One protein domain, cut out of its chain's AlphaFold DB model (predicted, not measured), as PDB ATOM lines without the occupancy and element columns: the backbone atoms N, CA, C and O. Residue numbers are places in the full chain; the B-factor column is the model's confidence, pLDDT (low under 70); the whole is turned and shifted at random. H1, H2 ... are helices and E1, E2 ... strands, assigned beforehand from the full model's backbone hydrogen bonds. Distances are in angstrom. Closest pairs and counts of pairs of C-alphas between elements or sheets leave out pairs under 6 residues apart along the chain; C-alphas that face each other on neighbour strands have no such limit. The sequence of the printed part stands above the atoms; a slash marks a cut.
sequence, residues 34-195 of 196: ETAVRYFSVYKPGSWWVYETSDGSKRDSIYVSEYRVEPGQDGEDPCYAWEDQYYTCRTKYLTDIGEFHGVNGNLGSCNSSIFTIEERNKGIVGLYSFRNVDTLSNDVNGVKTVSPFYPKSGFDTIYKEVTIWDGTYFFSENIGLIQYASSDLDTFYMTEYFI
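Overview. This is residues 34 to 195 of the 196 residues of an uncharacterized protein of Flavobacteriales bacterium (UniProt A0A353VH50). One long sheet of twelve strands is curled like part of a barrel round the short helix H1, and its two edge strands, E7 and E8, come near each other without pairing. The sheet is folded back on itself, with E7, E6, E5, E4 and E3 facing E1, E12, E11, E10, E9 and E8, and E2 is the hinge. The printed part has 162 residues, with H1 followed by E1 to E12; the sheet's order is E7, E6, E5, E4, E3, E2, E1, E12, E11, E10, E9, E8, all antiparallel. The class is mostly strand, and the whole is compact, with a radius of gyration of the C-alphas of 15.7 A, yet elongated, spanning 53 by 31 by 28 A.

Along the chain. H1, residues 34 to 40, begins at C-alpha 34 (5.544, 19.832, -22.357). E1 is residues 48 to 53. E2, residues 59 to 73, is the longest strand, 39.9 A, and bends by 59 degrees at residue 70. E3, residues 80 to 90, measures 32.6 A, and E4, residues 99 to 107, 25.0 A. E5 is residues 112 to 119, E6 123 to 130, E7 133 to 137, E8 144 to 146, E9 162 to 165, E10 169 to 172 and E11 176 to 181. E12, residues 187 to 194, bends by 53 degrees at residue 191 and ends at C-alpha 194 (7.760, 24.456, -1.818).

Arrangement. Strands E1 to E7 form one meander, each strand the antiparallel neighbour of the one before, and E8 to E12 form another. In the hairpin of E2 and E3, N 70 and O 84 are 2.9 A apart, within hydrogen-bond range. Pairing is staggered: residues 59 to 63 of E2 pair with E1, where N 60 and O 51 are 2.8 A apart, and residues 63 to 73 with E3. E1, of the one meander, and E12, of the other, are antiparallel neighbours, with N 50 and O 192 2.8 A apart, within hydrogen-bond range. The closest C-alphas of E7 and E8, those of Thr 135 and Thr 145, are 7.6 A apart. H1 is on the sheet, which curls round it; the closest C-alphas of H1 and E7, Thr 35 and Asp 134, are 5.7 A apart, and those of H1 and E11, Tyr 39 and Gly 176, 5.4 A. In H1 every O i to N i+4 pair is within hydrogen-bond range.

Size, cuts and confidence. The C-alphas farthest apart, Asp 55 and Cys 79, are 53.0 A apart. The printed part has no cut. The link from E8 to E9, residues 147 to 161, is long. Mean pLDDT of the printed part is 85.6; residues 120 to 122, 139 to 143, 153 to 154 and 185 are under 70.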
ATOM      1  N   GLU A  34       4.659  18.997 -23.179       91.06
ATOM      2  CA  GLU A  34       5.544  19.832 -22.357       91.06
ATOM      3  C   GLU A  34       4.757  20.836 -21.505       91.06
ATOM      4  O   GLU A  34       4.990  20.942 -20.304       91.06
ATOM      5  N   THR A  35       3.755  21.490 -22.096       88.69
ATOM      6  CA  THR A  35       2.875  22.439 -21.408       88.69
ATOM      7  C   THR A  35       2.199  21.816 -20.182       88.69
ATOM      8  O   THR A  35       2.165  22.436 -19.125       88.69
ATOM      9  N   ALA A  36       1.712  20.571 -20.251       89.44
ATOM     10  CA  ALA A  36       1.151  19.925 -19.061       89.44
ATOM     11  C   ALA A  36       2.208  19.660 -17.992       89.44
ATOM     12  O   ALA A  36       1.963  19.919 -16.814       89.44
ATOM     13  N   VAL A  37       3.398  19.206 -18.389       91.94
ATOM     14  CA  VAL A  37       4.498  18.978 -17.445       91.94
ATOM     15  C   VAL A  37       4.874  20.284 -16.740       91.94
ATOM     16  O   VAL A  37       4.985  20.291 -15.514       91.94
ATOM     17  N   ARG A  38       4.992  21.403 -17.467       91.12
ATOM     18  CA  ARG A  38       5.356  22.707 -16.883       91.12
ATOM     19  C   ARG A  38       4.351  23.201 -15.846       91.12
ATOM     20  O   ARG A  38       4.759  23.793 -14.853       91.12
ATOM     21  N   TYR A  39       3.055  22.966 -16.036       89.50
ATOM     22  CA  TYR A  39       2.026  23.470 -15.118       89.50
ATOM     23  C   TYR A  39       1.647  22.488 -14.004       89.50
ATOM     24  O   TYR A  39       1.304  22.921 -12.902       89.50
ATOM     25  N   PHE A  40       1.688  21.180 -14.267       91.06
ATOM     26  CA  PHE A  40       1.028  20.186 -13.416       91.06
ATOM     27  C   PHE A  40       1.973  19.157 -12.787       91.06
ATOM     28  O   PHE A  40       1.582  18.488 -11.834       91.06
ATOM     29  N   SER A  41       3.243  19.074 -13.202       91.44
ATOM     30  CA  SER A  41       4.225  18.180 -12.547       91.44
ATOM     31  C   SER A  41       4.566  18.573 -11.098       91.44
ATOM     32  O   SER A  41       5.227  17.828 -10.373       91.44
ATOM     33  N   VAL A  42       4.100  19.744 -10.660       94.19
ATOM     34  CA  VAL A  42       4.291  20.281  -9.309       94.19
ATOM     35  C   VAL A  42       3.471  19.545  -8.244       94.19
ATOM     36  O   VAL A  42       3.850  19.567  -7.072       94.19
ATOM     37  N   TYR A  43       2.389  18.855  -8.624       94.44
ATOM     38  CA  TYR A  43       1.530  18.079  -7.720       94.44
ATOM     39  C   TYR A  43       2.127  16.692  -7.440       94.44
ATOM     40  O   TYR A  43       1.631  15.669  -7.904       94.44
ATOM     41  N   LYS A  44       3.223  16.666  -6.679       95.44
ATOM     42  CA  LYS A  44       3.995  15.464  -6.324       95.44
ATOM     43  C   LYS A  44       4.202  15.342  -4.804       95.44
ATOM     44  O   LYS A  44       3.988  16.319  -4.082       95.44
ATOM     45  N   PRO A  45       4.617  14.167  -4.290       96.94
ATOM     46  CA  PRO A  45       4.855  13.976  -2.862       96.94
ATOM     47  C   PRO A  45       5.811  15.019  -2.285       96.94
ATOM     48  O   PRO A  45       6.873  15.278  -2.846       96.94
ATOM     49  N   GLY A  46       5.439  15.589  -1.140       95.56
ATOM     50  CA  GLY A  46       6.237  16.601  -0.444       95.56
ATOM     51  C   GLY A  46       6.027  18.038  -0.930       95.56
ATOM     52  O   GLY A  46       6.490  18.953  -0.249       95.56
ATOM     53  N   SER A  47       5.308  18.259  -2.035       96.75
ATOM     54  CA  SER A  47       4.914  19.607  -2.448       96.75
ATOM     55  C   SER A  47       3.868  20.198  -1.502       96.75
ATOM     56  O   SER A  47       2.919  19.514  -1.093       96.75
ATOM     57  N   TRP A  48       4.017  21.485  -1.193       95.94
ATOM     58  CA  TRP A  48       3.024  22.254  -0.451       95.94
ATOM     59  C   TRP A  48       2.993  23.720  -0.887       95.94
ATOM     60  O   TRP A  48       3.972  24.270  -1.388       95.94
ATOM     61  N   TRP A  49       1.851  24.352  -0.655       95.44
ATOM     62  CA  TRP A  49       1.557  25.741  -0.976       95.44
ATOM     63  C   TRP A  49       0.797  26.367   0.185       95.44
ATOM     64  O   TRP A  49       0.053  25.691   0.895       95.44
ATOM     65  N   VAL A  50       0.950  27.667   0.374       93.62
ATOM     66  CA  VAL A  50       0.175  28.449   1.329       93.62
ATOM     67  C   VAL A  50      -0.543  29.551   0.585       93.62
ATOM     68  O   VAL A  50       0.041  30.238  -0.254       93.62
ATOM     69  N   TYR A  51      -1.808  29.726   0.942       92.94
ATOM     70  CA  TYR A  51      -2.670  30.746   0.378       92.94
ATOM     71  C   TYR A  51      -3.255  31.621   1.471       92.94
ATOM     72  O   TYR A  51      -3.529  31.152   2.575       92.94
ATOM     73  N   GLU A  52      -3.496  32.882   1.141       92.25
ATOM     74  CA  GLU A  52      -4.041  33.874   2.057       92.25
ATOM     75  C   GLU A  52      -5.001  34.817   1.325       92.25
ATOM     76  O   GLU A  52      -4.834  35.108   0.135       92.25
ATOM     77  N   THR A  53      -6.035  35.289   2.018       91.69
ATOM     78  CA  THR A  53      -6.903  36.353   1.502       91.69
ATOM     79  C   THR A  53      -6.172  37.693   1.512       91.69
ATOM     80  O   THR A  53      -5.282  37.933   2.322       91.69
ATOM     81  N   SER A  54      -6.562  38.624   0.635       87.94
ATOM     82  CA  SER A  54      -5.882  39.931   0.534       87.94
ATOM     83  C   SER A  54      -5.924  40.778   1.814       87.94
ATOM     84  O   SER A  54      -5.168  41.732   1.943       87.94
ATOM     85  N   ASP A  55      -6.861  40.490   2.715       88.44
ATOM     86  CA  ASP A  55      -7.022  41.164   4.007       88.44
ATOM     87  C   ASP A  55      -6.366  40.404   5.178       88.44
ATOM     88  O   ASP A  55      -6.468  40.848   6.320       88.44
ATOM     89  N   GLY A  56      -5.727  39.259   4.909       88.19
ATOM     90  CA  GLY A  56      -5.093  38.397   5.906       88.19
ATOM     91  C   GLY A  56      -6.058  37.692   6.866       88.19
ATOM     92  O   GLY A  56      -5.630  37.107   7.861       88.19
ATOM     93  N   SER A  57      -7.370  37.746   6.616       90.25
ATOM     94  CA  SER A  57      -8.373  37.169   7.520       90.25
ATOM     95  C   SER A  57      -8.419  35.638   7.483       90.25
ATOM     96  O   SER A  57      -8.808  35.007   8.473       90.25
ATOM     97  N   LYS A  58      -8.019  35.023   6.363       91.25
ATOM     98  CA  LYS A  58      -7.992  33.569   6.173       91.25
ATOM     99  C   LYS A  58      -6.673  33.137   5.542       91.25
ATOM    100  O   LYS A  58      -6.202  33.749   4.589       91.25
ATOM    101  N   ARG A  59      -6.131  32.026   6.044       92.12
ATOM    102  CA  ARG A  59      -4.923  31.369   5.535       92.12
ATOM    103  C   ARG A  59      -5.162  29.869   5.423       92.12
ATOM    104  O   ARG A  59      -5.782  29.281   6.311       92.12
ATOM    105  N   ASP A  60      -4.659  29.268   4.355       92.00
ATOM    106  CA  ASP A  60      -4.736  27.833   4.095       92.00
ATOM    107  C   ASP A  60      -3.379  27.261   3.707       92.00
ATOM    108  O   ASP A  60      -2.536  27.961   3.144       92.00
ATOM    109  N   SER A  61      -3.186  25.974   3.967       93.44
ATOM    110  CA  SER A  61      -2.044  25.215   3.465       93.44
ATOM    111  C   SER A  61      -2.557  24.062   2.625       93.44
ATOM    112  O   SER A  61      -3.298  23.214   3.119       93.44
ATOM    113  N   ILE A  62      -2.143  24.031   1.364       94.50
ATOM    114  CA  ILE A  62      -2.440  22.945   0.442       94.50
ATOM    115  C   ILE A  62      -1.219  22.045   0.349       94.50
ATOM    116  O   ILE A  62      -0.106  22.528   0.176       94.50
ATOM    117  N   TYR A  63      -1.410  20.736   0.460       95.88
ATOM    118  CA  TYR A  63      -0.324  19.769   0.318       95.88
ATOM    119  C   TYR A  63      -0.819  18.474  -0.312       95.88
ATOM    120  O   TYR A  63      -1.974  18.076  -0.128       95.88
ATOM    121  N   VAL A  64       0.075  17.805  -1.036       96.75
ATOM    122  CA  VAL A  64      -0.205  16.505  -1.654       96.75
ATOM    123  C   VAL A  64      -0.155  15.425  -0.575       96.75
ATOM    124  O   VAL A  64       0.899  15.150  -0.005       96.75
ATOM    125  N   SER A  65      -1.308  14.831  -0.276       96.94
ATOM    126  CA  SER A  65      -1.460  13.792   0.754       96.94
ATOM    127  C   SER A  65      -1.395  12.374   0.195       96.94
ATOM    128  O   SER A  65      -0.893  11.469   0.857       96.94
ATOM    129  N   GLU A  66      -1.849  12.192  -1.041       96.94
ATOM    130  CA  GLU A  66      -1.762  10.935  -1.776       96.94
ATOM    131  C   GLU A  66      -1.239  11.237  -3.172       96.94
ATOM    132  O   GLU A  66      -1.601  12.253  -3.765       96.94
ATOM    133  N   TYR A  67      -0.389  10.353  -3.684       97.19
ATOM    134  CA  TYR A  67       0.127  10.413  -5.041       97.19
ATOM    135  C   TYR A  67       0.362   8.996  -5.534       97.19
ATOM    136  O   TYR A  67       0.972   8.184  -4.831       97.19
ATOM    137  N   ARG A  68      -0.084   8.705  -6.746       97.25
ATOM    138  CA  ARG A  68       0.216   7.447  -7.419       97.25
ATOM    139  C   ARG A  68       0.301   7.653  -8.918       97.25
ATOM    140  O   ARG A  68      -0.308   8.564  -9.470       97.25
ATOM    141  N   VAL A  69       1.066   6.773  -9.542       96.44
ATOM    142  CA  VAL A  69       1.208   6.695 -10.989       96.44
ATOM    143  C   VAL A  69       0.652   5.353 -11.417       96.44
ATOM    144  O   VAL A  69       1.054   4.321 -10.873       96.44
ATOM    145  N   GLU A  70      -0.287   5.372 -12.349       95.50
ATOM    146  CA  GLU A  70      -0.871   4.168 -12.929       95.50
ATOM    147  C   GLU A  70      -0.572   4.127 -14.432       95.50
ATOM    148  O   GLU A  70      -0.497   5.178 -15.074       95.50
ATOM    149  N   PRO A  71      -0.361   2.937 -15.016       92.56
ATOM    150  CA  PRO A  71      -0.217   2.816 -16.456       92.56
ATOM    151  C   PRO A  71      -1.559   3.103 -17.143       92.56
ATOM    152  O   PRO A  71      -2.573   2.488 -16.812       92.56
ATOM    153  N   GLY A  72      -1.535   3.998 -18.124       89.06
ATOM    154  CA  GLY A  72      -2.649   4.305 -19.016       89.06
ATOM    155  C   GLY A  72      -2.410   3.757 -20.424       89.06
ATOM    156  O   GLY A  72      -1.271   3.495 -20.824       89.06
ATOM    157  N   GLN A  73      -3.490   3.567 -21.179       88.69
ATOM    158  CA  GLN A  73      -3.458   3.036 -22.540       88.69
ATOM    159  C   GLN A  73      -4.580   3.648 -23.378       88.69
ATOM    160  O   GLN A  73      -5.668   3.927 -22.868       88.69
ATOM    161  N   ASP A  74      -4.325   3.840 -24.670       84.25
ATOM    162  CA  ASP A  74      -5.339   4.355 -25.584       84.25
ATOM    163  C   ASP A  74      -6.420   3.309 -25.858       84.25
ATOM    164  O   ASP A  74      -6.132   2.159 -26.198       84.25
ATOM    165  N   GLY A  75      -7.680   3.718 -25.699       81.25
ATOM    166  CA  GLY A  75      -8.827   2.843 -25.924       81.25
ATOM    167  C   GLY A  75      -9.105   2.547 -27.402       81.25
ATOM    168  O   GLY A  75      -9.792   1.571 -27.696       81.25
ATOM    169  N   GLU A  76      -8.599   3.369 -28.327       82.25
ATOM    170  CA  GLU A  76      -8.790   3.222 -29.775       82.25
ATOM    171  C   GLU A  76      -7.573   2.581 -30.466       82.25
ATOM    172  O   GLU A  76      -7.749   1.732 -31.344       82.25
ATOM    173  N   ASP A  77      -6.345   2.939 -30.070       84.62
ATOM    174  CA  ASP A  77      -5.109   2.292 -30.528       84.62
ATOM    175  C   ASP A  77      -4.252   1.788 -29.347       84.62
ATOM    176  O   ASP A  77      -3.378   2.510 -28.858       84.62
ATOM    177  N   PRO A  78      -4.420   0.516 -28.928       83.25
ATOM    178  CA  PRO A  78      -3.755  -0.037 -27.750       83.25
ATOM    179  C   PRO A  78      -2.224  -0.050 -27.855       83.25
ATOM    180  O   PRO A  78      -1.552  -0.415 -26.894       83.25
ATOM    181  N   CYS A  79      -1.635   0.331 -28.989       86.69
ATOM    182  CA  CYS A  79      -0.188   0.411 -29.135       86.69
ATOM    183  C   CYS A  79       0.415   1.614 -28.405       86.69
ATOM    184  O   CYS A  79       1.634   1.663 -28.259       86.69
ATOM    185  N   TYR A  80      -0.403   2.546 -27.919       88.62
ATOM    186  CA  TYR A  80       0.054   3.684 -27.134       88.62
ATOM    187  C   TYR A  80      -0.182   3.471 -25.642       88.62
ATOM    188  O   TYR A  80      -1.306   3.211 -25.215       88.62
ATOM    189  N   ALA A  81       0.882   3.631 -24.856       90.19
ATOM    190  CA  ALA A  81       0.845   3.557 -23.399       90.19
ATOM    191  C   ALA A  81       1.444   4.821 -22.771       90.19
ATOM    192  O   ALA A  81       2.328   5.457 -23.348       90.19
ATOM    193  N   TRP A  82       0.990   5.187 -21.579       92.94
ATOM    194  CA  TRP A  82       1.490   6.339 -20.826       92.94
ATOM    195  C   TRP A  82       1.351   6.117 -19.320       92.94
ATOM    196  O   TRP A  82       1.003   5.031 -18.863       92.94
ATOM    197  N   GLU A  83       1.658   7.156 -18.553       93.88
ATOM    198  CA  GLU A  83       1.493   7.200 -17.108       93.88
ATOM    199  C   GLU A  83       0.457   8.262 -16.744       93.88
ATOM    200  O   GLU A  83       0.602   9.435 -17.101       93.88
ATOM    201  N   ASP A  84      -0.581   7.837 -16.032       93.38
ATOM    202  CA  ASP A  84      -1.579   8.708 -15.432       93.38
ATOM    203  C   ASP A  84      -1.181   8.991 -13.984       93.38
ATOM    204  O   ASP A  84      -0.905   8.090 -13.188       93.38
ATOM    205  N   GLN A  85      -1.120  10.272 -13.643       95.38
ATOM    206  CA  GLN A  85      -0.762  10.746 -12.315       95.38
ATOM    207  C   GLN A  85      -2.032  11.114 -11.565       95.38
ATOM    208  O   GLN A  85      -2.791  11.975 -12.009       95.38
ATOM    209  N   TYR A  86      -2.225  10.503 -10.403       95.31
ATOM    210  CA  TYR A  86      -3.348  10.765  -9.514       95.31
ATOM    211  C   TYR A  86      -2.826  11.352  -8.214       95.31
ATOM    212  O   TYR A  86      -1.888  10.810  -7.623       95.31
ATOM    213  N   TYR A  87      -3.455  12.420  -7.737       95.12
ATOM    214  CA  TYR A  87      -3.115  13.020  -6.452       95.12
ATOM    215  C   TYR A  87      -4.340  13.534  -5.705       95.12
ATOM    216  O   TYR A  87      -5.327  13.973  -6.296       95.12
ATOM    217  N   THR A  88      -4.232  13.515  -4.378       95.25
ATOM    218  CA  THR A  88      -5.209  14.098  -3.456       95.25
ATOM    219  C   THR A  88      -4.536  15.221  -2.683       95.25
ATOM    220  O   THR A  88      -3.623  14.983  -1.883       95.25
ATOM    221  N   CYS A  89      -5.000  16.446  -2.893       94.06
ATOM    222  CA  CYS A  89      -4.513  17.630  -2.203       94.06
ATOM    223  C   CYS A  89      -5.462  18.004  -1.065       94.06
ATOM    224  O   CYS A  89      -6.655  18.198  -1.287       94.06
ATOM    225  N   ARG A  90      -4.932  18.136   0.153       94.56
ATOM    226  CA  ARG A  90      -5.697  18.606   1.320       94.56
ATOM    227  C   ARG A  90      -5.765  20.123   1.315       94.56
ATOM    228  O   ARG A  90      -4.792  20.771   0.961       94.56
ATOM    229  N   THR A  91      -6.896  20.675   1.716       90.25
ATOM    230  CA  THR A  91      -7.174  22.120   1.765       90.25
ATOM    231  C   THR A  91      -8.289  22.349   2.775       90.25
ATOM    232  O   THR A  91      -8.963  21.409   3.175       90.25
ATOM    233  N   LYS A  92      -8.509  23.573   3.229       87.56
ATOM    234  CA  LYS A  92      -9.700  23.928   4.000       87.56
ATOM    235  C   LYS A  92     -10.691  24.761   3.194       87.56
ATOM    236  O   LYS A  92     -11.874  24.738   3.517       87.56
ATOM    237  N   TYR A  93     -10.215  25.505   2.197       82.81
ATOM    238  CA  TYR A  93     -11.019  26.532   1.529       82.81
ATOM    239  C   TYR A  93     -11.169  26.345   0.018       82.81
ATOM    240  O   TYR A  93     -12.055  26.972  -0.561       82.81
ATOM    241  N   LEU A  94     -10.352  25.511  -0.639       79.31
ATOM    242  CA  LEU A  94     -10.522  25.273  -2.078       79.31
ATOM    243  C   LEU A  94     -11.793  24.465  -2.370       79.31
ATOM    244  O   LEU A  94     -12.418  24.672  -3.402       79.31
ATOM    245  N   THR A  95     -12.172  23.561  -1.463       79.62
ATOM    246  CA  THR A  95     -13.372  22.727  -1.587       79.62
ATOM    247  C   THR A  95     -14.080  22.585  -0.244       79.62
ATOM    248  O   THR A  95     -13.447  22.596   0.813       79.62
ATOM    249  N   ASP A  96     -15.393  22.354  -0.278       78.56
ATOM    250  CA  ASP A  96     -16.208  22.203   0.937       78.56
ATOM    251  C   ASP A  96     -15.904  20.911   1.727       78.56
ATOM    252  O   ASP A  96     -16.289  20.779   2.889       78.56
ATOM    253  N   ILE A  97     -15.230  19.936   1.107       83.69
ATOM    254  CA  ILE A  97     -14.873  18.650   1.733       83.69
ATOM    255  C   ILE A  97     -13.448  18.632   2.299       83.69
ATOM    256  O   ILE A  97     -13.046  17.652   2.927       83.69
ATOM    257  N   GLY A  98     -12.689  19.708   2.095       88.00
ATOM    258  CA  GLY A  98     -11.324  19.841   2.587       88.00
ATOM    259  C   GLY A  98     -10.271  19.052   1.795       88.00
ATOM    260  O   GLY A  98      -9.167  18.777   2.279       88.00
ATOM    261  N   GLU A  99     -10.604  18.658   0.572       90.94
ATOM    262  CA  GLU A  99      -9.671  18.044  -0.368       90.94
ATOM    263  C   GLU A  99     -10.135  18.216  -1.811       90.94
ATOM    264  O   GLU A  99     -11.327  18.375  -2.083       90.94
ATOM    265  N   PHE A 100      -9.191  18.170  -2.741       88.88
ATOM    266  CA  PHE A 100      -9.485  18.000  -4.154       88.88
ATOM    267  C   PHE A 100      -8.641  16.878  -4.732       88.88
ATOM    268  O   PHE A 100      -7.491  16.667  -4.332       88.88
ATOM    269  N   HIS A 101      -9.223  16.187  -5.700       91.38
ATOM    270  CA  HIS A 101      -8.541  15.155  -6.460       91.38
ATOM    271  C   HIS A 101      -8.167  15.721  -7.813       91.38
ATOM    272  O   HIS A 101      -8.956  16.450  -8.423       91.38
ATOM    273  N   GLY A 102      -6.971  15.381  -8.271       91.38
ATOM    274  CA  GLY A 102      -6.584  15.677  -9.629       91.38
ATOM    275  C   GLY A 102      -5.984  14.490 -10.345       91.38
ATOM    276  O   GLY A 102      -5.391  13.591  -9.742       91.38
ATOM    277  N   VAL A 103      -6.196  14.516 -11.653       92.44
ATOM    278  CA  VAL A 103      -5.660  13.549 -12.600       92.44
ATOM    279  C   VAL A 103      -4.932  14.323 -13.680       92.44
ATOM    280  O   VAL A 103      -5.504  15.254 -14.250       92.44
ATOM    281  N   ASN A 104      -3.693  13.932 -13.955       91.56
ATOM    282  CA  ASN A 104      -2.911  14.407 -15.085       91.56
ATOM    283  C   ASN A 104      -2.517  13.206 -15.952       91.56
ATOM    284  O   ASN A 104      -1.749  12.352 -15.508       91.56
ATOM    285  N   GLY A 105      -3.047  13.147 -17.171       90.81
ATOM    286  CA  GLY A 105      -2.963  11.968 -18.030       90.81
ATOM    287  C   GLY A 105      -3.091  12.300 -19.508       90.81
ATOM    288  O   GLY A 105      -3.667  13.331 -19.865       90.81
ATOM    289  N   ASN A 106      -2.545  11.452 -20.380       91.00
ATOM    290  CA  ASN A 106      -2.679  11.647 -21.825       91.00
ATOM    291  C   ASN A 106      -4.080  11.261 -22.314       91.00
ATOM    292  O   ASN A 106      -4.748  10.404 -21.746       91.00
ATOM    293  N   LEU A 107      -4.503  11.889 -23.408       83.88
ATOM    294  CA  LEU A 107      -5.710  11.551 -24.149       83.88
ATOM    295  C   LEU A 107      -5.353  11.276 -25.614       83.88
ATOM    296  O   LEU A 107      -4.432  11.894 -26.151       83.88
ATOM    297  N   GLY A 108      -6.118  10.375 -26.241       71.00
ATOM    298  CA  GLY A 108      -6.239  10.171 -27.691       71.00
ATOM    299  C   GLY A 108      -4.941  10.229 -28.506       71.00
ATOM    300  O   GLY A 108      -4.451  11.310 -28.842       71.00
ATOM    301  N   SER A 109      -4.406   9.073 -28.904       79.12
ATOM    302  CA  SER A 109      -3.207   8.918 -29.750       79.12
ATOM    303  C   SER A 109      -2.046   9.834 -29.337       79.12
ATOM    304  O   SER A 109      -1.259  10.289 -30.168       79.12
ATOM    305  N   CYS A 110      -1.958  10.143 -28.040       82.69
ATOM    306  CA  CYS A 110      -0.891  10.921 -27.424       82.69
ATOM    307  C   CYS A 110      -0.775  12.381 -27.875       82.69
ATOM    308  O   CYS A 110       0.284  12.982 -27.683       82.69
ATOM    309  N   ASN A 111      -1.808  12.963 -28.483       85.94
ATOM    310  CA  ASN A 111      -1.742  14.337 -28.988       85.94
ATOM    311  C   ASN A 111      -2.018  15.388 -27.911       85.94
ATOM    312  O   ASN A 111      -1.573  16.536 -28.047       85.94
ATOM    313  N   SER A 112      -2.713  14.998 -26.849       89.56
ATOM    314  CA  SER A 112      -3.082  15.876 -25.751       89.56
ATOM    315  C   SER A 112      -2.939  15.197 -24.398       89.56
ATOM    316  O   SER A 112      -2.795  13.980 -24.293       89.56
ATOM    317  N   SER A 113      -2.976  16.010 -23.352       90.38
ATOM    318  CA  SER A 113      -3.223  15.557 -21.990       90.38
ATOM    319  C   SER A 113      -4.310  16.403 -21.355       90.38
ATOM    320  O   SER A 113      -4.603  17.511 -21.817       90.38
ATOM    321  N   ILE A 114      -4.901  15.873 -20.295       90.00
ATOM    322  CA  ILE A 114      -5.875  16.570 -19.476       90.00
ATOM    323  C   ILE A 114      -5.378  16.627 -18.040       90.00
ATOM    324  O   ILE A 114      -4.917  15.635 -17.480       90.00
ATOM    325  N   PHE A 115      -5.494  17.809 -17.459       89.12
ATOM    326  CA  PHE A 115      -5.463  18.034 -16.032       89.12
ATOM    327  C   PHE A 115      -6.888  18.265 -15.565       89.12
ATOM    328  O   PHE A 115      -7.592  19.119 -16.108       89.12
ATOM    329  N   THR A 116      -7.305  17.520 -14.553       88.06
ATOM    330  CA  THR A 116      -8.607  17.717 -13.926       88.06
ATOM    331  C   THR A 116      -8.465  18.055 -12.453       88.06
ATOM    332  O   THR A 116      -7.563  17.554 -11.786       88.06
ATOM    333  N   ILE A 117      -9.355  18.908 -11.952       83.44
ATOM    334  CA  ILE A 117      -9.638  19.067 -10.525       83.44
ATOM    335  C   ILE A 117     -11.121  18.770 -10.339       83.44
ATOM    336  O   ILE A 117     -11.966  19.435 -10.939       83.44
ATOM    337  N   GLU A 118     -11.444  17.780  -9.517       79.25
ATOM    338  CA  GLU A 118     -12.828  17.502  -9.144       79.25
ATOM    339  C   GLU A 118     -13.210  18.292  -7.885       79.25
ATOM    340  O   GLU A 118     -12.638  18.099  -6.811       79.25
ATOM    341  N   GLU A 119     -14.209  19.169  -8.014       71.31
ATOM    342  CA  GLU A 119     -14.845  19.869  -6.901       71.31
ATOM    343  C   GLU A 119     -16.290  19.372  -6.776       71.31
ATOM    344  O   GLU A 119     -17.125  19.618  -7.645       71.31
ATOM    345  N   ARG A 120     -16.620  18.698  -5.668       62.94
ATOM    346  CA  ARG A 120     -17.914  18.010  -5.475       62.94
ATOM    347  C   ARG A 120     -19.153  18.859  -5.804       62.94
ATOM    348  O   ARG A 120     -20.159  18.311  -6.246       62.94
ATOM    349  N   ASN A 121     -19.079  20.175  -5.592       65.12
ATOM    350  CA  ASN A 121     -20.203  21.100  -5.763       65.12
ATOM    351  C   ASN A 121     -20.115  21.989  -7.016       65.12
ATOM    352  O   ASN A 121     -21.119  22.604  -7.373       65.12
ATOM    353  N   LYS A 122     -18.965  22.040  -7.703       66.62
ATOM    354  CA  LYS A 122     -18.798  22.793  -8.964       66.62
ATOM    355  C   LYS A 122     -18.536  21.908 -10.185       66.62
ATOM    356  O   LYS A 122     -18.577  22.400 -11.308       66.62
ATOM    357  N   GLY A 123     -18.341  20.607  -9.982       75.75
ATOM    358  CA  GLY A 123     -18.050  19.642 -11.034       75.75
ATOM    359  C   GLY A 123     -16.555  19.514 -11.316       75.75
ATOM    360  O   GLY A 123     -15.711  19.767 -10.459       75.75
ATOM    361  N   ILE A 124     -16.235  19.070 -12.530       77.12
ATOM    362  CA  ILE A 124     -14.862  18.805 -12.961       77.12
ATOM    363  C   ILE A 124     -14.326  20.035 -13.695       77.12
ATOM    364  O   ILE A 124     -14.840  20.424 -14.744       77.12
ATOM    365  N   VAL A 125     -13.259  20.623 -13.159       78.31
ATOM    366  CA  VAL A 125     -12.434  21.621 -13.842       78.31
ATOM    367  C   VAL A 125     -11.455  20.870 -14.734       78.31
ATOM    368  O   VAL A 125     -10.596  20.169 -14.214       78.31
ATOM    369  N   GLY A 126     -11.575  20.996 -16.057       83.62
ATOM    370  CA  GLY A 126     -10.663  20.380 -17.026       83.62
ATOM    371  C   GLY A 126      -9.807  21.413 -17.761       83.62
ATOM    372  O   GLY A 126     -10.336  22.384 -18.310       83.62
ATOM    373  N   LEU A 127      -8.492  21.190 -17.788       87.44
ATOM    374  CA  LEU A 127      -7.515  21.926 -18.589       87.44
ATOM    375  C   LEU A 127      -6.791  20.954 -19.515       87.44
ATOM    376  O   LEU A 127      -6.203  19.976 -19.065       87.44
ATOM    377  N   TYR A 128      -6.796  21.251 -20.804       87.88
ATOM    378  CA  TYR A 128      -6.129  20.454 -21.820       87.88
ATOM    379  C   TYR A 128      -4.791  21.063 -22.186       87.88
ATOM    380  O   TYR A 128      -4.641  22.283 -22.253       87.88
ATOM    381  N   SER A 129      -3.832  20.206 -22.493       89.00
ATOM    382  CA  SER A 129      -2.594  20.590 -23.154       89.00
ATOM    383  C   SER A 129      -2.439  19.793 -24.444       89.00
ATOM    384  O   SER A 129      -2.935  18.672 -24.542       89.00
ATOM    385  N   PHE A 130      -1.761  20.357 -25.442       88.25
ATOM    386  CA  PHE A 130      -1.534  19.700 -26.730       88.25
ATOM    387  C   PHE A 130      -0.048  19.749 -27.075       88.25
ATOM    388  O   PHE A 130       0.613  20.746 -26.798       88.25
ATOM    389  N   ARG A 131       0.490  18.710 -27.729       85.94
ATOM    390  CA  ARG A 131       1.936  18.611 -28.041       85.94
ATOM    391  C   ARG A 131       2.521  19.810 -28.789       85.94
ATOM    392  O   ARG A 131       3.694  20.110 -28.615       85.94
ATOM    393  N   ASN A 132       1.716  20.455 -29.627       84.06
ATOM    394  CA  ASN A 132       2.153  21.543 -30.502       84.06
ATOM    395  C   ASN A 132       1.603  22.907 -30.062       84.06
ATOM    396  O   ASN A 132       1.607  23.850 -30.852       84.06
ATOM    397  N   VAL A 133       1.068  23.001 -28.841       82.44
ATOM    398  CA  VAL A 133       0.461  24.222 -28.309       82.44
ATOM    399  C   VAL A 133       1.086  24.535 -26.959       82.44
ATOM    400  O   VAL A 133       0.987  23.763 -26.007       82.44
ATOM    401  N   ASP A 134       1.699  25.710 -26.879       79.12
ATOM    402  CA  ASP A 134       2.442  26.168 -25.702       79.12
ATOM    403  C   ASP A 134       1.543  26.788 -24.615       79.12
ATOM    404  O   ASP A 134       1.993  27.462 -23.696       79.12
ATOM    405  N   THR A 135       0.233  26.591 -24.743       75.50
ATOM    406  CA  THR A 135      -0.789  27.140 -23.855       75.50
ATOM    407  C   THR A 135      -1.782  26.054 -23.476       75.50
ATOM    408  O   THR A 135      -2.103  25.176 -24.279       75.50
ATOM    409  N   LEU A 136      -2.308  26.140 -22.257       84.31
ATOM    410  CA  LEU A 136      -3.433  25.316 -21.828       84.31
ATOM    411  C   LEU A 136      -4.711  25.721 -22.588       84.31
ATOM    412  O   LEU A 136      -4.794  26.826 -23.117       84.31
ATOM    413  N   SER A 137      -5.710  24.843 -22.643       81.69
ATOM    414  CA  SER A 137      -7.027  25.089 -23.251       81.69
ATOM    415  C   SER A 137      -8.152  24.587 -22.343       81.69
ATOM    416  O   SER A 137      -7.953  23.664 -21.559       81.69
ATOM    417  N   ASN A 138      -9.346  25.165 -22.463       72.25
ATOM    418  CA  ASN A 138     -10.580  24.591 -21.934       72.25
ATOM    419  C   ASN A 138     -11.580  24.476 -23.098       72.25
ATOM    420  O   ASN A 138     -11.649  25.364 -23.948       72.25
ATOM    421  N   ASP A 139     -12.324  23.373 -23.170       60.53
ATOM    422  CA  ASP A 139     -13.170  23.039 -24.334       60.53
ATOM    423  C   ASP A 139     -14.342  24.009 -24.568       60.53
ATOM    424  O   ASP A 139     -15.005  23.943 -25.600       60.53
ATOM    425  N   VAL A 140     -14.624  24.905 -23.616       53.91
ATOM    426  CA  VAL A 140     -15.866  25.690 -23.597       53.91
ATOM    427  C   VAL A 140     -15.652  27.144 -24.020       53.91
ATOM    428  O   VAL A 140     -16.506  27.685 -24.713       53.91
ATOM    429  N   ASN A 141     -14.537  27.784 -23.651       54.22
ATOM    430  CA  ASN A 141     -14.344  29.227 -23.866       54.22
ATOM    431  C   ASN A 141     -12.913  29.622 -24.268       54.22
ATOM    432  O   ASN A 141     -12.622  30.813 -24.403       54.22
ATOM    433  N   GLY A 142     -12.024  28.644 -24.469       60.16
ATOM    434  CA  GLY A 142     -10.594  28.895 -24.571       60.16
ATOM    435  C   GLY A 142     -10.005  29.365 -23.237       60.16
ATOM    436  O   GLY A 142     -10.677  29.899 -22.353       60.16
ATOM    437  N   VAL A 143      -8.704  29.164 -23.073       68.00
ATOM    438  CA  VAL A 143      -7.963  29.715 -21.935       68.00
ATOM    439  C   VAL A 143      -7.430  31.089 -22.311       68.00
ATOM    440  O   VAL A 143      -6.932  31.302 -23.417       68.00
ATOM    441  N   LYS A 144      -7.508  32.029 -21.368       70.88
ATOM    442  CA  LYS A 144      -6.847  33.325 -21.495       70.88
ATOM    443  C   LYS A 144      -5.506  33.273 -20.777       70.88
ATOM    444  O   LYS A 144      -5.464  33.079 -19.563       70.88
ATOM    445  N   THR A 145      -4.433  33.530 -21.513       75.31
ATOM    446  CA  THR A 145      -3.123  33.808 -20.922       75.31
ATOM    447  C   THR A 145      -3.017  35.297 -20.618       75.31
ATOM    448  O   THR A 145      -3.346  36.142 -21.456       75.31
ATOM    449  N   VAL A 146      -2.568  35.632 -19.412       73.75
ATOM    450  CA  VAL A 146      -2.226  36.998 -19.017       73.75
ATOM    451  C   VAL A 146      -0.773  37.067 -18.570       73.75
ATOM    452  O   VAL A 146      -0.257  36.175 -17.898       73.75
ATOM    453  N   SER A 147      -0.118  38.154 -18.953       78.38
ATOM    454  CA  SER A 147       1.237  38.488 -18.541       78.38
ATOM    455  C   SER A 147       1.351  40.008 -18.424       78.38
ATOM    456  O   SER A 147       0.947  40.702 -19.365       78.38
ATOM    457  N   PRO A 148       1.899  40.551 -17.321       79.00
ATOM    458  CA  PRO A 148       2.162  39.925 -16.012       79.00
ATOM    459  C   PRO A 148       0.915  39.884 -15.100       79.00
ATOM    460  O   PRO A 148       0.010  40.709 -15.237       79.00
ATOM    461  N   PHE A 149       0.879  38.956 -14.137       83.50
ATOM    462  CA  PHE A 149      -0.142  38.915 -13.082       83.50
ATOM    463  C   PHE A 149       0.419  39.431 -11.755       83.50
ATOM    464  O   PHE A 149       1.416  38.918 -11.236       83.50
ATOM    465  N   TYR A 150      -0.265  40.437 -11.215       82.56
ATOM    466  CA  TYR A 150       0.003  41.016  -9.908       82.56
ATOM    467  C   TYR A 150      -1.100  40.560  -8.953       82.56
ATOM    468  O   TYR A 150      -2.264  40.921  -9.170       82.56
ATOM    469  N   PRO A 151      -0.774  39.782  -7.909       79.56
ATOM    470  CA  PRO A 151      -1.707  39.534  -6.825       79.56
ATOM    471  C   PRO A 151      -2.185  40.858  -6.218       79.56
ATOM    472  O   PRO A 151      -1.536  41.902  -6.341       79.56
ATOM    473  N   LYS A 152      -3.341  40.828  -5.555       75.12
ATOM    474  CA  LYS A 152      -3.912  42.022  -4.921       75.12
ATOM    475  C   LYS A 152      -2.960  42.581  -3.845       75.12
ATOM    476  O   LYS A 152      -2.123  41.858  -3.314       75.12
ATOM    477  N   SER A 153      -3.079  43.881  -3.556       59.66
ATOM    478  CA  SER A 153      -2.165  44.662  -2.701       59.66
ATOM    479  C   SER A 153      -1.718  43.924  -1.432       59.66
ATOM    480  O   SER A 153      -2.568  43.582  -0.614       59.66
ATOM    481  N   GLY A 154      -0.405  43.752  -1.250       63.38
ATOM    482  CA  GLY A 154       0.188  43.127  -0.058       63.38
ATOM    483  C   GLY A 154       1.160  41.981  -0.354       63.38
ATOM    484  O   GLY A 154       1.938  41.624   0.522       63.38
ATOM    485  N   PHE A 155       1.161  41.447  -1.578       73.44
ATOM    486  CA  PHE A 155       2.090  40.394  -1.993       73.44
ATOM    487  C   PHE A 155       3.121  40.929  -2.994       73.44
ATOM    488  O   PHE A 155       2.755  41.525  -4.007       73.44
ATOM    489  N   ASP A 156       4.407  40.683  -2.731       71.06
ATOM    490  CA  ASP A 156       5.524  41.175  -3.557       71.06
ATOM    491  C   ASP A 156       5.847  40.267  -4.762       71.06
ATOM    492  O   ASP A 156       6.743  40.553  -5.559       71.06
ATOM    493  N   THR A 157       5.140  39.145  -4.914       79.38
ATOM    494  CA  THR A 157       5.407  38.161  -5.967       79.38
ATOM    495  C   THR A 157       4.706  38.531  -7.271       79.38
ATOM    496  O   THR A 157       3.491  38.698  -7.310       79.38
ATOM    497  N   ILE A 158       5.467  38.600  -8.364       82.56
ATOM    498  CA  ILE A 158       4.946  38.831  -9.717       82.56
ATOM    499  C   ILE A 158       5.051  37.534 -10.517       82.56
ATOM    500  O   ILE A 158       6.138  36.965 -10.636       82.56
ATOM    501  N   TYR A 159       3.942  37.108 -11.122       85.00
ATOM    502  CA  TYR A 159       3.896  35.917 -11.967       85.00
ATOM    503  C   TYR A 159       3.961  36.324 -13.440       85.00
ATOM    504  O   TYR A 159       3.165  37.142 -13.911       85.00
ATOM    505  N   LYS A 160       4.952  35.787 -14.160       76.94
ATOM    506  CA  LYS A 160       5.273  36.217 -15.530       76.94
ATOM    507  C   LYS A 160       4.269  35.714 -16.558       76.94
ATOM    508  O   LYS A 160       3.941  36.469 -17.460       76.94
ATOM    509  N   GLU A 161       3.762  34.499 -16.403       83.12
ATOM    510  CA  GLU A 161       2.770  33.909 -17.300       83.12
ATOM    511  C   GLU A 161       1.723  33.178 -16.474       83.12
ATOM    512  O   GLU A 161       2.052  32.341 -15.624       83.12
ATOM    513  N   VAL A 162       0.464  33.572 -16.676       82.94
ATOM    514  CA  VAL A 162      -0.660  33.051 -15.910       82.94
ATOM    515  C   VAL A 162      -1.805  32.668 -16.825       82.94
ATOM    516  O   VAL A 162      -2.332  33.480 -17.584       82.94
ATOM    517  N   THR A 163      -2.205  31.412 -16.707       86.12
ATOM    518  CA  THR A 163      -3.384  30.840 -17.346       86.12
ATOM    519  C   THR A 163      -4.599  31.065 -16.453       86.12
ATOM    520  O   THR A 163      -4.572  30.697 -15.280       86.12
ATOM    521  N   ILE A 164      -5.671  31.638 -17.006       83.56
ATOM    522  CA  ILE A 164      -6.934  31.872 -16.296       83.56
ATOM    523  C   ILE A 164      -7.994  30.876 -16.771       83.56
ATOM    524  O   ILE A 164      -8.294  30.803 -17.965       83.56
ATOM    525  N   TRP A 165      -8.622  30.187 -15.820       80.94
ATOM    526  CA  TRP A 165      -9.811  29.371 -16.039       80.94
ATOM    527  C   TRP A 165     -11.027  30.019 -15.371       80.94
ATOM    528  O   TRP A 165     -11.006  30.303 -14.172       80.94
ATOM    529  N   ASP A 166     -12.054  30.300 -16.178       77.88
ATOM    530  CA  ASP A 166     -13.361  30.861 -15.779       77.88
ATOM    531  C   ASP A 166     -13.299  32.103 -14.862       77.88
ATOM    532  O   ASP A 166     -14.199  32.385 -14.078       77.88
ATOM    533  N   GLY A 167     -12.183  32.841 -14.900       77.81
ATOM    534  CA  GLY A 167     -11.934  33.977 -14.005       77.81
ATOM    535  C   GLY A 167     -11.779  33.612 -12.523       77.81
ATOM    536  O   GLY A 167     -11.622  34.516 -11.703       77.81
ATOM    537  N   THR A 168     -11.797  32.326 -12.173       82.94
ATOM    538  CA  THR A 168     -11.805  31.836 -10.789       82.94
ATOM    539  C   THR A 168     -10.509  31.138 -10.409       82.94
ATOM    540  O   THR A 168     -10.074  31.306  -9.274       82.94
ATOM    541  N   TYR A 169      -9.849  30.442 -11.338       87.06
ATOM    542  CA  TYR A 169      -8.589  29.733 -11.088       87.06
ATOM    543  C   TYR A 169      -7.468  30.284 -11.963       87.06
ATOM    544  O   TYR A 169      -7.636  30.475 -13.169       87.06
ATOM    545  N   PHE A 170      -6.324  30.561 -11.347       90.44
ATOM    546  CA  PHE A 170      -5.161  31.136 -12.016       90.44
ATOM    547  C   PHE A 170      -3.984  30.196 -11.807       90.44
ATOM    548  O   PHE A 170      -3.680  29.846 -10.669       90.44
ATOM    549  N   PHE A 171      -3.308  29.817 -12.885       90.56
ATOM    550  CA  PHE A 171      -2.197  28.871 -12.858       90.56
ATOM    551  C   PHE A 171      -0.930  29.514 -13.402       90.56
ATOM    552  O   PHE A 171      -0.992  30.200 -14.419       90.56
ATOM    553  N   SER A 172       0.213  29.261 -12.768       91.38
ATOM    554  CA  SER A 172       1.525  29.705 -13.242       91.38
ATOM    555  C   SER A 172       2.469  28.529 -13.463       91.38
ATOM    556  O   SER A 172       2.403  27.516 -12.759       91.38
ATOM    557  N   GLU A 173       3.355  28.677 -14.444       90.62
ATOM    558  CA  GLU A 173       4.357  27.670 -14.779       90.62
ATOM    559  C   GLU A 173       5.257  27.336 -13.592       90.62
ATOM    560  O   GLU A 173       5.695  28.220 -12.857       90.62
ATOM    561  N   ASN A 174       5.569  26.049 -13.438       90.88
ATOM    562  CA  ASN A 174       6.422  25.482 -12.394       90.88
ATOM    563  C   ASN A 174       5.946  25.746 -10.961       90.88
ATOM    564  O   ASN A 174       6.684  25.456 -10.021       90.88
ATOM    565  N   ILE A 175       4.727  26.267 -10.781       92.06
ATOM    566  CA  ILE A 175       4.155  26.507  -9.456       92.06
ATOM    567  C   ILE A 175       2.759  25.900  -9.302       92.06
ATOM    568  O   ILE A 175       2.445  25.377  -8.235       92.06
ATOM    569  N   GLY A 176       1.940  25.908 -10.356       91.06
ATOM    570  CA  GLY A 176       0.573  25.388 -10.323       91.06
ATOM    571  C   GLY A 176      -0.446  26.476  -9.989       91.06
ATOM    572  O   GLY A 176      -0.359  27.585 -10.514       91.06
ATOM    573  N   LEU A 177      -1.446  26.156  -9.168       91.00
ATOM    574  CA  LEU A 177      -2.527  27.074  -8.799       91.00
ATOM    575  C   LEU A 177      -1.994  28.238  -7.943       91.00
ATOM    576  O   LEU A 177      -1.491  28.015  -6.849       91.00
ATOM    577  N   ILE A 178      -2.135  29.480  -8.399       92.06
ATOM    578  CA  ILE A 178      -1.641  30.684  -7.702       92.06
ATOM    579  C   ILE A 178      -2.756  31.597  -7.173       92.06
ATOM    580  O   ILE A 178      -2.511  32.435  -6.304       92.06
ATOM    581  N   GLN A 179      -3.980  31.447  -7.685       91.50
ATOM    582  CA  GLN A 179      -5.177  32.115  -7.175       91.50
ATOM    583  C   GLN A 179      -6.378  31.193  -7.348       91.50
ATOM    584  O   GLN A 179      -6.525  30.576  -8.405       91.50
ATOM    585  N   TYR A 180      -7.266  31.175  -6.358       88.88
ATOM    586  CA  TYR A 180      -8.585  30.574  -6.494       88.88
ATOM    587  C   TYR A 180      -9.666  31.415  -5.814       88.88
ATOM    588  O   TYR A 180      -9.433  32.033  -4.771       88.88
ATOM    589  N   ALA A 181     -10.857  31.428  -6.405       87.38
ATOM    590  CA  ALA A 181     -12.061  31.981  -5.797       87.38
ATOM    591  C   ALA A 181     -12.889  30.845  -5.175       87.38
ATOM    592  O   ALA A 181     -13.436  29.992  -5.883       87.38
ATOM    593  N   SER A 182     -12.951  30.825  -3.844       77.62
ATOM    594  CA  SER A 182     -13.727  29.841  -3.077       77.62
ATOM    595  C   SER A 182     -15.236  29.970  -3.332       77.62
ATOM    596  O   SER A 182     -15.719  30.988  -3.836       77.62
ATOM    597  N   SER A 183     -15.994  28.926  -2.985       71.00
ATOM    598  CA  SER A 183     -17.468  28.917  -3.002       71.00
ATOM    599  C   SER A 183     -18.078  30.067  -2.180       71.00
ATOM    600  O   SER A 183     -19.074  30.654  -2.600       71.00
ATOM    601  N   ASP A 184     -17.421  30.453  -1.083       71.00
ATOM    602  CA  ASP A 184     -17.809  31.552  -0.186       71.00
ATOM    603  C   ASP A 184     -17.404  32.960  -0.689       71.00
ATOM    604  O   ASP A 184     -17.475  33.932   0.062       71.00
ATOM    605  N   LEU A 185     -16.989  33.093  -1.958       68.44
ATOM    606  CA  LEU A 185     -16.537  34.328  -2.628       68.44
ATOM    607  C   LEU A 185     -15.227  34.945  -2.110       68.44
ATOM    608  O   LEU A 185     -14.801  35.984  -2.625       68.44
ATOM    609  N   ASP A 186     -14.527  34.309  -1.171       84.19
ATOM    610  CA  ASP A 186     -13.173  34.737  -0.829       84.19
ATOM    611  C   ASP A 186     -12.197  34.347  -1.934       84.19
ATOM    612  O   ASP A 186     -12.189  33.210  -2.415       84.19
ATOM    613  N   THR A 187     -11.354  35.304  -2.317       90.62
ATOM    614  CA  THR A 187     -10.242  35.069  -3.236       90.62
ATOM    615  C   THR A 187      -8.965  34.869  -2.442       90.62
ATOM    616  O   THR A 187      -8.532  35.755  -1.700       90.62
ATOM    617  N   PHE A 188      -8.365  33.706  -2.638       91.69
ATOM    618  CA  PHE A 188      -7.113  33.307  -2.029       91.69
ATOM    619  C   PHE A 188      -5.978  33.484  -3.027       91.69
ATOM    620  O   PHE A 188      -6.090  33.089  -4.188       91.69
ATOM    621  N   TYR A 189      -4.877  34.059  -2.557       92.62
ATOM    622  CA  TYR A 189      -3.652  34.263  -3.317       92.62
ATOM    623  C   TYR A 189      -2.544  33.430  -2.695       92.62
ATOM    624  O   TYR A 189      -2.425  33.372  -1.474       92.62
ATOM    625  N   MET A 190      -1.737  32.783  -3.524       92.31
ATOM    626  CA  MET A 190      -0.579  32.041  -3.047       92.31
ATOM    627  C   MET A 190       0.492  32.999  -2.521       92.31
ATOM    628  O   MET A 190       0.859  33.962  -3.203       92.31
ATOM    629  N   THR A 191       1.011  32.704  -1.333       91.62
ATOM    630  CA  THR A 191       2.005  33.529  -0.630       91.62
ATOM    631  C   THR A 191       3.333  32.808  -0.437       91.62
ATOM    632  O   THR A 191       4.387  33.432  -0.509       91.62
ATOM    633  N   GLU A 192       3.297  31.490  -0.247       91.19
ATOM    634  CA  GLU A 192       4.481  30.648  -0.083       91.19
ATOM    635  C   GLU A 192       4.258  29.308  -0.791       91.19
ATOM    636  O   GLU A 192       3.129  28.829  -0.896       91.19
ATOM    637  N   TYR A 193       5.332  28.688  -1.276       93.94
ATOM    638  CA  TYR A 193       5.286  27.344  -1.841       93.94
ATOM    639  C   TYR A 193       6.636  26.645  -1.713       93.94
ATOM    640  O   TYR A 193       7.690  27.280  -1.635       93.94
ATOM    641  N   PHE A 194       6.595  25.319  -1.737       95.12
ATOM    642  CA  PHE A 194       7.760  24.456  -1.818       95.12
ATOM    643  C   PHE A 194       7.452  23.292  -2.751       95.12
ATOM    644  O   PHE A 194       6.477  22.563  -2.558       95.12
ATOM    645  N   ILE A 195       8.306  23.118  -3.755       93.12
ATOM    646  CA  ILE A 195       8.229  22.038  -4.735       93.12
ATOM    647  C   ILE A 195       9.620  21.379  -4.753       93.12
ATOM    648  O   ILE A 195      10.587  22.077  -5.062       93.12
TER     649      ILE A 195